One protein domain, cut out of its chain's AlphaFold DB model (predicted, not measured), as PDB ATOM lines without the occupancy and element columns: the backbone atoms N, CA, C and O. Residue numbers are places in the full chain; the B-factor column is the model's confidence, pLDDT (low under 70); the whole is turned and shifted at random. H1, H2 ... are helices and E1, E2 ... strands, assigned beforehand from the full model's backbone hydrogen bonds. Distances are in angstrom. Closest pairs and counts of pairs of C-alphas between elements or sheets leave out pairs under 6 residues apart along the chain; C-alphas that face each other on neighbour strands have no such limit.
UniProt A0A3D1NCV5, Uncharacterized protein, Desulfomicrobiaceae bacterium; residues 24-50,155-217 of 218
ATOM      1  N   SER A  24     169.529 225.450 210.535       39.47
ATOM      2  CA  SER A  24     170.621 225.637 211.483       39.47
ATOM      3  C   SER A  24     169.949 225.984 212.806       39.47
ATOM      4  O   SER A  24     169.697 227.157 213.076       39.47
ATOM      5  N   ILE A  25     169.573 224.960 213.572       40.31
ATOM      6  CA  ILE A  25     169.162 225.132 214.950       40.31
ATOM      7  C   ILE A  25     170.396 225.736 215.594       40.31
ATOM      8  O   ILE A  25     171.474 225.135 215.623       40.31
ATOM      9  N   ASP A  26     170.265 226.974 216.039       46.25
ATOM     10  CA  ASP A  26     171.143 227.444 217.084       46.25
ATOM     11  C   ASP A  26     170.849 226.547 218.290       46.25
ATOM     12  O   ASP A  26     169.860 226.746 218.979       46.25
ATOM     13  N   TYR A  27     171.607 225.468 218.483       43.84
ATOM     14  CA  TYR A  27     171.310 224.485 219.533       43.84
ATOM     15  C   TYR A  27     171.468 225.078 220.942       43.84
ATOM     16  O   TYR A  27     171.033 224.457 221.909       43.84
ATOM     17  N   GLU A  28     172.076 226.263 221.063       45.31
ATOM     18  CA  GLU A  28     172.141 227.020 222.312       45.31
ATOM     19  C   GLU A  28     170.981 228.020 222.454       45.31
ATOM     20  O   GLU A  28     170.549 228.267 223.580       45.31
ATOM     21  N   ALA A  29     170.447 228.563 221.352       44.00
ATOM     22  CA  ALA A  29     169.317 229.504 221.374       44.00
ATOM     23  C   ALA A  29     167.941 228.888 221.039       44.00
ATOM     24  O   ALA A  29     166.928 229.557 221.210       44.00
ATOM     25  N   GLU A  30     167.892 227.639 220.568       49.50
ATOM     26  CA  GLU A  30     166.699 226.950 220.044       49.50
ATOM     27  C   GLU A  30     165.954 227.744 218.944       49.50
ATOM     28  O   GLU A  30     164.738 227.628 218.788       49.50
ATOM     29  N   GLU A  31     166.674 228.554 218.155       48.22
ATOM     30  CA  GLU A  31     166.095 229.398 217.099       48.22
ATOM     31  C   GLU A  31     166.403 228.874 215.686       48.22
ATOM     32  O   GLU A  31     167.554 228.589 215.341       48.22
ATOM     33  N   ASP A  32     165.366 228.817 214.841       51.00
ATOM     34  CA  ASP A  32     165.484 228.600 213.395       51.00
ATOM     35  C   ASP A  32     166.051 229.862 212.746       51.00
ATOM     36  O   ASP A  32     165.332 230.848 212.547       51.00
ATOM     37  N   VAL A  33     167.332 229.837 212.374       57.25
ATOM     38  CA  VAL A  33     167.947 230.985 211.701       57.25
ATOM     39  C   VAL A  33     168.359 230.649 210.279       57.25
ATOM     40  O   VAL A  33     169.101 229.705 210.009       57.25
ATOM     41  N   ALA A  34     167.873 231.472 209.348       65.44
ATOM     42  CA  ALA A  34     168.250 231.411 207.947       65.44
ATOM     43  C   ALA A  34     169.701 231.887 207.773       65.44
ATOM     44  O   ALA A  34     169.990 233.082 207.868       65.44
ATOM     45  N   ILE A  35     170.612 230.950 207.501       72.81
ATOM     46  CA  ILE A  35     171.985 231.264 207.091       72.81
ATOM     47  C   ILE A  35     171.932 231.912 205.697       72.81
ATOM     48  O   ILE A  35     171.305 231.340 204.797       72.81
ATOM     49  N   PRO A  36     172.577 233.073 205.473       80.38
ATOM     50  CA  PRO A  36     172.648 233.676 204.145       80.38
ATOM     51  C   PRO A  36     173.252 232.710 203.118       80.38
ATOM     52  O   PRO A  36     174.260 232.059 203.391       80.38
ATOM     53  N   ALA A  37     172.671 232.638 201.917       78.12
ATOM     54  CA  ALA A  37     173.110 231.693 200.884       78.12
ATOM     55  C   ALA A  37     174.597 231.864 200.519       78.12
ATOM     56  O   ALA A  37     175.318 230.884 200.388       78.12
ATOM     57  N   GLU A  38     175.078 233.105 200.450       81.69
ATOM     58  CA  GLU A  38     176.491 233.434 200.218       81.69
ATOM     59  C   GLU A  38     177.441 232.891 201.297       81.69
ATOM     60  O   GLU A  38     178.551 232.463 200.985       81.69
ATOM     61  N   VAL A  39     176.996 232.864 202.557       83.69
ATOM     62  CA  VAL A  39     177.749 232.293 203.679       83.69
ATOM     63  C   VAL A  39     177.763 230.773 203.571       83.69
ATOM     64  O   VAL A  39     178.809 230.151 203.740       83.69
ATOM     65  N   LEU A  40     176.625 230.163 203.239       81.50
ATOM     66  CA  LEU A  40     176.532 228.716 203.079       81.50
ATOM     67  C   LEU A  40     177.370 228.207 201.894       81.50
ATOM     68  O   LEU A  40     178.089 227.219 202.027       81.50
ATOM     69  N   ASP A  41     177.331 228.898 200.756       82.25
ATOM     70  CA  ASP A  41     178.129 228.556 199.573       82.25
ATOM     71  C   ASP A  41     179.632 228.681 199.853       82.25
ATOM     72  O   ASP A  41     180.432 227.835 199.433       82.25
ATOM     73  N   ALA A  42     180.023 229.722 200.592       84.44
ATOM     74  CA  ALA A  42     181.388 229.900 201.063       84.44
ATOM     75  C   ALA A  42     181.812 228.767 202.008       84.44
ATOM     76  O   ALA A  42     182.908 228.222 201.849       84.44
ATOM     77  N   PHE A  43     180.948 228.396 202.963       85.69
ATOM     78  CA  PHE A  43     181.204 227.316 203.921       85.69
ATOM     79  C   PHE A  43     181.469 226.013 203.178       85.69
ATOM     80  O   PHE A  43     182.518 225.404 203.345       85.69
ATOM     81  N   VAL A  44     180.568 225.640 202.271       82.69
ATOM     82  CA  VAL A  44     180.653 224.392 201.503       82.69
ATOM     83  C   VAL A  44     181.902 224.349 200.628       82.69
ATOM     84  O   VAL A  44     182.532 223.298 200.495       82.69
ATOM     85  N   ARG A  45     182.302 225.482 200.043       84.69
ATOM     86  CA  ARG A  45     183.538 225.559 199.258       84.69
ATOM     87  C   ARG A  45     184.772 225.321 200.125       84.69
ATOM     88  O   ARG A  45     185.643 224.550 199.724       84.69
ATOM     89  N   MET A  46     184.845 225.993 201.270       85.88
ATOM     90  CA  MET A  46     186.009 225.962 202.151       85.88
ATOM     91  C   MET A  46     186.103 224.643 202.923       85.88
ATOM     92  O   MET A  46     187.105 223.940 202.823       85.88
ATOM     93  N   ASP A  47     185.044 224.268 203.634       86.56
ATOM     94  CA  ASP A  47     184.978 223.023 204.398       86.56
ATOM     95  C   ASP A  47     185.052 221.803 203.472       86.56
ATOM     96  O   ASP A  47     185.757 220.839 203.749       86.56
ATOM     97  N   GLY A  48     184.450 221.878 202.282       85.31
ATOM     98  CA  GLY A  48     184.597 220.834 201.270       85.31
ATOM     99  C   GLY A  48     186.044 220.640 200.800       85.31
ATOM    100  O   GLY A  48     186.441 219.507 200.533       85.31
ATOM    101  N   ALA A  49     186.841 221.709 200.692       88.00
ATOM    102  CA  ALA A  49     188.270 221.609 200.379       88.00
ATOM    103  C   ALA A  49     189.051 220.971 201.536       88.00
ATOM    104  O   ALA A  49     189.796 220.016 201.321       88.00
ATOM    105  N   VAL A  50     188.807 221.431 202.766       89.19
ATOM    106  CA  VAL A  50     189.375 220.848 203.991       89.19
ATOM    107  C   VAL A  50     189.082 219.344 204.069       89.19
ATOM    108  O   VAL A  50     190.000 218.553 204.282       89.19
ATOM    109  N   PRO A 155     182.772 235.626 203.061       81.50
ATOM    110  CA  PRO A 155     182.139 236.563 203.998       81.50
ATOM    111  C   PRO A 155     182.547 236.349 205.470       81.50
ATOM    112  O   PRO A 155     181.824 236.750 206.382       81.50
ATOM    113  N   TRP A 156     183.683 235.695 205.721       85.19
ATOM    114  CA  TRP A 156     184.128 235.343 207.062       85.19
ATOM    115  C   TRP A 156     184.621 236.571 207.816       85.19
ATOM    116  O   TRP A 156     185.529 237.272 207.377       85.19
ATOM    117  N   SER A 157     184.057 236.784 209.000       84.44
ATOM    118  CA  SER A 157     184.641 237.667 210.007       84.44
ATOM    119  C   SER A 157     185.885 237.025 210.617       84.44
ATOM    120  O   SER A 157     186.864 237.729 210.858       84.44
ATOM    121  N   ALA A 158     185.858 235.702 210.818       86.50
ATOM    122  CA  ALA A 158     187.031 234.922 211.185       86.50
ATOM    123  C   ALA A 158     186.931 233.443 210.794       86.50
ATOM    124  O   ALA A 158     185.844 232.909 210.583       86.50
ATOM    125  N   VAL A 159     188.081 232.775 210.745       87.69
ATOM    126  CA  VAL A 159     188.192 231.313 210.734       87.69
ATOM    127  C   VAL A 159     189.060 230.897 211.911       87.69
ATOM    128  O   VAL A 159     190.179 231.386 212.053       87.69
ATOM    129  N   VAL A 160     188.537 230.009 212.747       87.12
ATOM    130  CA  VAL A 160     189.173 229.534 213.979       87.12
ATOM    131  C   VAL A 160     189.549 228.065 213.807       87.12
ATOM    132  O   VAL A 160     188.746 227.292 213.293       87.12
ATOM    133  N   VAL A 161     190.754 227.680 214.220       86.94
ATOM    134  CA  VAL A 161     191.255 226.299 214.194       86.94
ATOM    135  C   VAL A 161     191.948 226.023 215.520       86.94
ATOM    136  O   VAL A 161     192.971 226.638 215.820       86.94
ATOM    137  N   GLY A 162     191.393 225.112 216.324       80.69
ATOM    138  CA  GLY A 162     191.844 224.984 217.712       80.69
ATOM    139  C   GLY A 162     191.795 226.344 218.423       80.69
ATOM    140  O   GLY A 162     190.984 227.198 218.107       80.69
ATOM    141  N   ASP A 163     192.692 226.635 219.344       75.38
ATOM    142  CA  ASP A 163     192.693 227.912 220.070       75.38
ATOM    143  C   ASP A 163     193.177 229.139 219.260       75.38
ATOM    144  O   ASP A 163     193.375 230.214 219.829       75.38
ATOM    145  N   GLN A 164     193.346 229.012 217.940       80.06
ATOM    146  CA  GLN A 164     193.967 230.024 217.085       80.06
ATOM    147  C   GLN A 164     193.043 230.520 215.973       80.06
ATOM    148  O   GLN A 164     192.192 229.802 215.449       80.06
ATOM    149  N   ILE A 165     193.260 231.767 215.555       82.25
ATOM    150  CA  ILE A 165     192.566 232.369 214.415       82.25
ATOM    151  C   ILE A 165     193.443 232.275 213.181       82.25
ATOM    152  O   ILE A 165     194.508 232.880 213.107       82.25
ATOM    153  N   ALA A 166     192.954 231.526 212.199       80.12
ATOM    154  CA  ALA A 166     193.599 231.344 210.908       80.12
ATOM    155  C   ALA A 166     193.359 232.514 209.949       80.12
ATOM    156  O   ALA A 166     194.150 232.753 209.041       80.12
ATOM    157  N   TYR A 167     192.236 233.216 210.104       82.25
ATOM    158  CA  TYR A 167     191.846 234.329 209.247       82.25
ATOM    159  C   TYR A 167     190.875 235.252 209.970       82.25
ATOM    160  O   TYR A 167     190.089 234.787 210.790       82.25
ATOM    161  N   GLY A 168     190.872 236.531 209.599       76.12
ATOM    162  CA  GLY A 168     189.923 237.522 210.091       76.12
ATOM    163  C   GLY A 168     190.592 238.656 210.853       76.12
ATOM    164  O   GLY A 168     191.710 238.530 211.342       76.12
ATOM    165  N   ALA A 169     189.888 239.780 210.932       66.12
ATOM    166  CA  ALA A 169     190.294 240.956 211.699       66.12
ATOM    167  C   ALA A 169     189.308 241.183 212.850       66.12
ATOM    168  O   ALA A 169     188.774 242.279 213.017       66.12
ATOM    169  N   LEU A 170     189.020 240.120 213.605       70.81
ATOM    170  CA  LEU A 170     188.391 240.289 214.908       70.81
ATOM    171  C   LEU A 170     189.390 240.988 215.828       70.81
ATOM    172  O   LEU A 170     190.596 240.736 215.755       70.81
ATOM    173  N   ASP A 171     188.895 241.877 216.683       70.81
ATOM    174  CA  ASP A 171     189.715 242.379 217.778       70.81
ATOM    175  C   ASP A 171     190.198 241.195 218.638       70.81
ATOM    176  O   ASP A 171     189.513 240.180 218.739       70.81
ATOM    177  N   ALA A 172     191.406 241.293 219.201       66.56
ATOM    178  CA  ALA A 172     192.083 240.158 219.839       66.56
ATOM    179  C   ALA A 172     191.300 239.561 221.028       66.56
ATOM    180  O   ALA A 172     191.419 238.370 221.311       66.56
ATOM    181  N   GLU A 173     190.484 240.373 221.702       70.50
ATOM    182  CA  GLU A 173     189.675 239.955 222.846       70.50
ATOM    183  C   GLU A 173     188.427 239.183 222.387       70.50
ATOM    184  O   GLU A 173     188.175 238.074 222.860       70.50
ATOM    185  N   ALA A 174     187.709 239.699 221.386       70.25
ATOM    186  CA  ALA A 174     186.572 239.035 220.763       70.25
ATOM    187  C   ALA A 174     186.984 237.741 220.065       70.25
ATOM    188  O   ALA A 174     186.306 236.727 220.177       70.25
ATOM    189  N   ALA A 175     188.122 237.778 219.382       68.88
ATOM    190  CA  ALA A 175     188.818 236.644 218.799       68.88
ATOM    191  C   ALA A 175     189.005 235.491 219.797       68.88
ATOM    192  O   ALA A 175     188.586 234.361 219.543       68.88
ATOM    193  N   GLN A 176     189.625 235.788 220.939       71.81
ATOM    194  CA  GLN A 176     189.957 234.791 221.950       71.81
ATOM    195  C   GLN A 176     188.705 234.251 222.647       71.81
ATOM    196  O   GLN A 176     188.577 233.039 222.833       71.81
ATOM    197  N   GLN A 177     187.764 235.132 222.991       75.94
ATOM    198  CA  GLN A 177     186.496 234.736 223.600       75.94
ATOM    199  C   GLN A 177     185.678 233.854 222.653       75.94
ATOM    200  O   GLN A 177     185.154 232.818 223.057       75.94
ATOM    201  N   LEU A 178     185.616 234.229 221.376       74.69
ATOM    202  CA  LEU A 178     184.870 233.488 220.375       74.69
ATOM    203  C   LEU A 178     185.531 232.143 220.055       74.69
ATOM    204  O   LEU A 178     184.820 231.153 219.928       74.69
ATOM    205  N   ALA A 179     186.864 232.056 220.008       75.56
ATOM    206  CA  ALA A 179     187.551 230.774 219.849       75.56
ATOM    207  C   ALA A 179     187.237 229.800 221.001       75.56
ATOM    208  O   ALA A 179     186.933 228.633 220.755       75.56
ATOM    209  N   GLN A 180     187.245 230.280 222.250       77.44
ATOM    210  CA  GLN A 180     186.909 229.460 223.420       77.44
ATOM    211  C   GLN A 180     185.442 229.015 223.421       77.44
ATOM    212  O   GLN A 180     185.158 227.826 223.596       77.44
ATOM    213  N   ASP A 181     184.516 229.947 223.203       74.44
ATOM    214  CA  ASP A 181     183.077 229.671 223.234       74.44
ATOM    215  C   ASP A 181     182.672 228.738 222.080       74.44
ATOM    216  O   ASP A 181     182.020 227.720 222.304       74.44
ATOM    217  N   VAL A 182     183.125 229.017 220.854       75.00
ATOM    218  CA  VAL A 182     182.743 228.240 219.666       75.00
ATOM    219  C   VAL A 182     183.280 226.818 219.729       75.00
ATOM    220  O   VAL A 182     182.555 225.871 219.445       75.00
ATOM    221  N   LEU A 183     184.538 226.638 220.128       70.31
ATOM    222  CA  LEU A 183     185.143 225.309 220.110       70.31
ATOM    223  C   LEU A 183     184.760 224.464 221.312       70.31
ATOM    224  O   LEU A 183     184.820 223.238 221.222       70.31
ATOM    225  N   SER A 184     184.388 225.078 222.434       74.50
ATOM    226  CA  SER A 184     183.790 224.341 223.549       74.50
ATOM    227  C   SER A 184     182.338 223.942 223.276       74.50
ATOM    228  O   SER A 184     181.830 223.031 223.940       74.50
ATOM    229  N   SER A 185     181.690 224.562 222.281       72.12
ATOM    230  CA  SER A 185     180.345 224.187 221.868       72.12
ATOM    231  C   SER A 185     180.320 222.764 221.312       72.12
ATOM    232  O   SER A 185     181.185 222.330 220.551       72.12
ATOM    233  N   LYS A 186     179.283 222.017 221.695       70.25
ATOM    234  CA  LYS A 186     178.991 220.683 221.144       70.25
ATOM    235  C   LYS A 186     178.199 220.761 219.837       70.25
ATOM    236  O   LYS A 186     177.832 219.729 219.283       70.25
ATOM    237  N   SER A 187     177.905 221.976 219.390       72.81
ATOM    238  CA  SER A 187     176.963 222.269 218.323       72.81
ATOM    239  C   SER A 187     177.701 222.720 217.073       72.81
ATOM    240  O   SER A 187     178.507 223.647 217.118       72.81
ATOM    241  N   PHE A 188     177.378 222.114 215.930       75.06
ATOM    242  CA  PHE A 188     178.000 222.454 214.646       75.06
ATOM    243  C   PHE A 188     177.653 223.857 214.134       75.06
ATOM    244  O   PHE A 188     178.240 224.331 213.170       75.06
ATOM    245  N   SER A 189     176.713 224.540 214.772       77.69
ATOM    246  CA  SER A 189     176.356 225.921 214.488       77.69
ATOM    247  C   SER A 189     175.829 226.583 215.749       77.69
ATOM    248  O   SER A 189     175.295 225.910 216.633       77.69
ATOM    249  N   GLY A 190     175.924 227.905 215.798       76.25
ATOM    250  CA  GLY A 190     175.327 228.693 216.868       76.25
ATOM    251  C   GLY A 190     175.544 230.183 216.673       76.25
ATOM    252  O   GLY A 190     176.085 230.625 215.648       76.25
ATOM    253  N   ALA A 191     175.088 230.959 217.650       79.62
ATOM    254  CA  ALA A 191     175.268 232.397 217.676       79.62
ATOM    255  C   ALA A 191     175.714 232.891 219.055       79.62
ATOM    256  O   ALA A 191     175.261 232.420 220.097       79.62
ATOM    257  N   ARG A 192     176.618 233.872 219.067       78.31
ATOM    258  CA  ARG A 192     177.156 234.456 220.293       78.31
ATOM    259  C   ARG A 192     177.300 235.966 220.140       78.31
ATOM    260  O   ARG A 192     177.907 236.420 219.164       78.31
ATOM    261  N   PRO A 193     176.803 236.755 221.100       80.00
ATOM    262  CA  PRO A 193     177.141 238.164 221.174       80.00
ATOM    263  C   PRO A 193     178.566 238.327 221.711       80.00
ATOM    264  O   PRO A 193     178.891 237.823 222.785       80.00
ATOM    265  N   VAL A 194     179.402 239.077 220.997       78.81
ATOM    266  CA  VAL A 194     180.749 239.452 221.443       78.81
ATOM    267  C   VAL A 194     180.943 240.943 221.200       78.81
ATOM    268  O   VAL A 194     180.692 241.435 220.100       78.81
ATOM    269  N   ALA A 195     181.311 241.684 222.251       78.88
ATOM    270  CA  ALA A 195     181.457 243.145 222.216       78.88
ATOM    271  C   ALA A 195     180.255 243.893 221.580       78.88
ATOM    272  O   ALA A 195     180.415 244.885 220.873       78.88
ATOM    273  N   GLY A 196     179.029 243.404 221.810       77.81
ATOM    274  CA  GLY A 196     177.799 243.999 221.268       77.81
ATOM    275  C   GLY A 196     177.499 243.667 219.800       77.81
ATOM    276  O   GLY A 196     176.500 244.146 219.272       77.81
ATOM    277  N   THR A 197     178.317 242.834 219.152       82.88
ATOM    278  CA  THR A 197     178.075 242.311 217.800       82.88
ATOM    279  C   THR A 197     177.632 240.852 217.873       82.88
ATOM    280  O   THR A 197     178.276 240.044 218.540       82.88
ATOM    281  N   GLN A 198     176.540 240.498 217.188       82.75
ATOM    282  CA  GLN A 198     176.097 239.107 217.086       82.75
ATOM    283  C   GLN A 198     176.920 238.383 216.019       82.75
ATOM    284  O   GLN A 198     176.779 238.641 214.818       82.75
ATOM    285  N   TYR A 199     177.759 237.455 216.461       84.38
ATOM    286  CA  TYR A 199     178.476 236.546 215.583       84.38
ATOM    287  C   TYR A 199     177.745 235.219 215.495       84.38
ATOM    288  O   TYR A 199     177.096 234.774 216.441       84.38
ATOM    289  N   ARG A 200     177.871 234.576 214.344       85.12
ATOM    290  CA  ARG A 200     177.432 233.207 214.113       85.12
ATOM    291  C   ARG A 200     178.597 232.376 213.643       85.12
ATOM    292  O   ARG A 200     179.521 232.907 213.026       85.12
ATOM    293  N   TRP A 201     178.531 231.080 213.903       84.25
ATOM    294  CA  TRP A 201     179.523 230.143 213.407       84.25
ATOM    295  C   TRP A 201     178.890 228.935 212.736       84.25
ATOM    296  O   TRP A 201     177.760 228.544 213.030       84.25
ATOM    297  N   LEU A 202     179.679 228.343 211.848       84.44
ATOM    298  CA  LEU A 202     179.506 226.997 211.326       84.44
ATOM    299  C   LEU A 202     180.788 226.229 211.624       84.44
ATOM    300  O   LEU A 202     181.874 226.723 211.332       84.44
ATOM    301  N   MET A 203     180.685 225.053 212.224       82.81
ATOM    302  CA  MET A 203     181.815 224.162 212.451       82.81
ATOM    303  C   MET A 203     181.964 223.192 211.284       82.81
ATOM    304  O   MET A 203     180.980 222.773 210.674       82.81
ATOM    305  N   SER A 204     183.206 222.816 211.001       83.19
ATOM    306  CA  SER A 204     183.523 221.725 210.085       83.19
ATOM    307  C   SER A 204     182.815 220.442 210.514       83.19
ATOM    308  O   SER A 204     182.774 220.118 211.702       83.19
ATOM    309  N   ALA A 205     182.311 219.674 209.548       71.62
ATOM    310  CA  ALA A 205     181.609 218.416 209.821       71.62
ATOM    311  C   ALA A 205     182.520 217.300 210.373       71.62
ATOM    312  O   ALA A 205     182.045 216.229 210.754       71.62
ATOM    313  N   ARG A 206     183.841 217.511 210.388       74.31
ATOM    314  CA  ARG A 206     184.823 216.571 210.935       74.31
ATOM    315  C   ARG A 206     185.271 217.040 212.318       74.31
ATOM    316  O   ARG A 206     186.162 217.881 212.428       74.31
ATOM    317  N   ASP A 207     184.735 216.412 213.363       67.38
ATOM    318  CA  ASP A 207     185.014 216.752 214.772       67.38
ATOM    319  C   ASP A 207     186.505 216.829 215.131       67.38
ATOM    320  O   ASP A 207     186.894 217.600 216.000       67.38
ATOM    321  N   HIS A 208     187.362 216.053 214.467       73.31
ATOM    322  CA  HIS A 208     188.808 216.048 214.718       73.31
ATOM    323  C   HIS A 208     189.558 217.219 214.065       73.31
ATOM    324  O   HIS A 208     190.686 217.500 214.459       73.31
ATOM    325  N   LEU A 209     188.957 217.920 213.097       81.06
ATOM    326  CA  LEU A 209     189.568 219.095 212.462       81.06
ATOM    327  C   LEU A 209     189.301 220.382 213.253       81.06
ATOM    328  O   LEU A 209     190.120 221.292 213.193       81.06
ATOM    329  N   ARG A 210     188.186 220.446 214.001       81.12
ATOM    330  CA  ARG A 210     187.800 221.568 214.886       81.12
ATOM    331  C   ARG A 210     188.017 222.951 214.256       81.12
ATOM    332  O   ARG A 210     188.641 223.827 214.856       81.12
ATOM    333  N   ILE A 211     187.501 223.125 213.041       87.19
ATOM    334  CA  ILE A 211     187.521 224.404 212.325       87.19
ATOM    335  C   ILE A 211     186.156 225.067 212.466       87.19
ATOM    336  O   ILE A 211     185.144 224.415 212.221       87.19
ATOM    337  N   ALA A 212     186.124 226.350 212.810       87.12
ATOM    338  CA  ALA A 212     184.904 227.143 212.835       87.12
ATOM    339  C   ALA A 212     184.990 228.359 211.908       87.12
ATOM    340  O   ALA A 212     185.967 229.107 211.921       87.12
ATOM    341  N   TYR A 213     183.935 228.569 211.127       87.88
ATOM    342  CA  TYR A 213     183.770 229.664 210.178       87.88
ATOM    343  C   TYR A 213     182.786 230.671 210.750       87.88
ATOM    344  O   TYR A 213     181.598 230.388 210.899       87.88
ATOM    345  N   VAL A 214     183.302 231.842 211.093       87.62
ATOM    346  CA  VAL A 214     182.608 232.857 211.876       87.62
ATOM    347  C   VAL A 214     182.216 233.998 210.961       87.62
ATOM    348  O   VAL A 214     183.036 234.494 210.188       87.62
ATOM    349  N   TYR A 215     180.977 234.454 211.067       86.19
ATOM    350  CA  TYR A 215     180.469 235.578 210.296       86.19
ATOM    351  C   TYR A 215     179.578 236.467 211.157       86.19
ATOM    352  O   TYR A 215     178.886 236.013 212.070       86.19
ATOM    353  N   GLN A 216     179.601 237.760 210.862       85.44
ATOM    354  CA  GLN A 216     178.692 238.726 211.456       85.44
ATOM    355  C   GLN A 216     177.345 238.675 210.732       85.44
ATOM    356  O   GLN A 216     177.287 238.808 209.507       85.44
ATOM    357  N   GLN A 217     176.254 238.552 211.488       72.81
ATOM    358  CA  GLN A 217     174.925 238.802 210.940       72.81
ATOM    359  C   GLN A 217     174.674 240.317 210.961       72.81
ATOM    360  O   GLN A 217     174.697 240.932 212.028       72.81
TER     361      GLN A 217
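AT A GLANCE: This is residues 24 to 50 and 155 to 217 of the 218 residues of an uncharacterized protein of Desulfomicrobiaceae bacterium (UniProt A0A3D1NCV5). What is the main picture? A strongly twisted sheet of five strands curls round helix H2, which is packed into one face, while helix H1 covers strands E7 and E6 on the opposite face. A small hairpin of two short strands, E1 and E2, sits next to the edge strand E5. What is the make-up and the size? The printed part has 90 residues, with two named helices and seven named strands in the order E1, E2, H1, E3, E4, H2, E5, E6, E7; the class is mixed, helices and strands, and the large sheet runs E4, E3, E7, E6, E5, all antiparallel. The whole is compact and rounded, with a radius of gyration of the C-alphas of 11.8 A and spans of 28 by 28 by 23 A.

IN THESE COORDINATES: Where are the strands of the large sheet? From edge to edge they are E4, residues 164 to 168, 11.0 A from first to last C-alpha; E3, residues 158 to 161, 10.1 A; E7, residues 211 to 216, 16.8 A; E6, residues 197 to 203, 19.3 A; and E5, residues 189 to 194, 15.8 A. C-alpha 216, where E7 ends, is at (178.692, 238.726, 211.456). Where are the helices? H1 is residues 37 to 50, 19.8 A long, with C-alpha 37 at (173.110, 231.693, 200.884). H2 is residues 172 to 184, 18.2 A long. Where is the small sheet? E1 is residues 24 to 26, beginning at C-alpha 24 at (170.621, 225.637, 211.483), and E2 is residues 31 to 33; each is 5.9 A long.

HOW THE PARTS SIT: How are the strands of the large sheet paired? The inner strand E7 is antiparallel to E3 at 163 degrees, with N 160 and O 212 2.8 A apart, and antiparallel to E6 at 150 degrees, with N 213 and O 202 2.8 A apart. E5 and E6 are a hairpin, with N 192 and O 199 2.8 A apart, and so are E3 and E4, with N 161 and O 164 2.8 A apart. E5, E6 and E7 form a meander, each strand the antiparallel neighbour of the one before. How do the helices stand to this sheet? They lie on opposite faces, in three layers, that is, helices on both faces of one sheet. H1 is on the sheet at a height of 9.8 A, over E7 and E6, and runs along the strands at 19 degrees to E7 on the local plane; its closest C-alphas to E7 are those of Phe 43 and Tyr 213, 7.2 A apart. How does the sheet curl round H2, and what do the helix backbones show? The closest C-alphas of H2 and E5 are those of Ala 174 and Val 194, 5.9 A apart, and those of H2 and E3 are Val 160 and Ala 179, 6.2 A apart. In H1 and H2 every O i to N i+4 pair is within hydrogen-bond range. Where is the small hairpin? E1 and E2 are antiparallel, with N 26 and O 31 3.2 A apart, and the closest C-alphas of E1 and E5 are those of Asp 26 and Gly 190, 4.4 A apart; E1 and H1 are apart.

THE WHOLE: How large is it? The two C-alphas farthest apart are those of Ala 49 and Gly 196, at 32.4 A. Where is the cut, and how are the elements linked? Residues 51 to 154 are not printed, between H1 and E3, and C-alphas 50 and 155 are 17.3 A apart across the cut. Of the links that are printed whole, E6 to E7 is short, the others are tight, and none is long. Where is confidence low? The mean pLDDT of the printed part is 75.6, and residues 24 to 34, 169, 172, 175 and 207 are under 70.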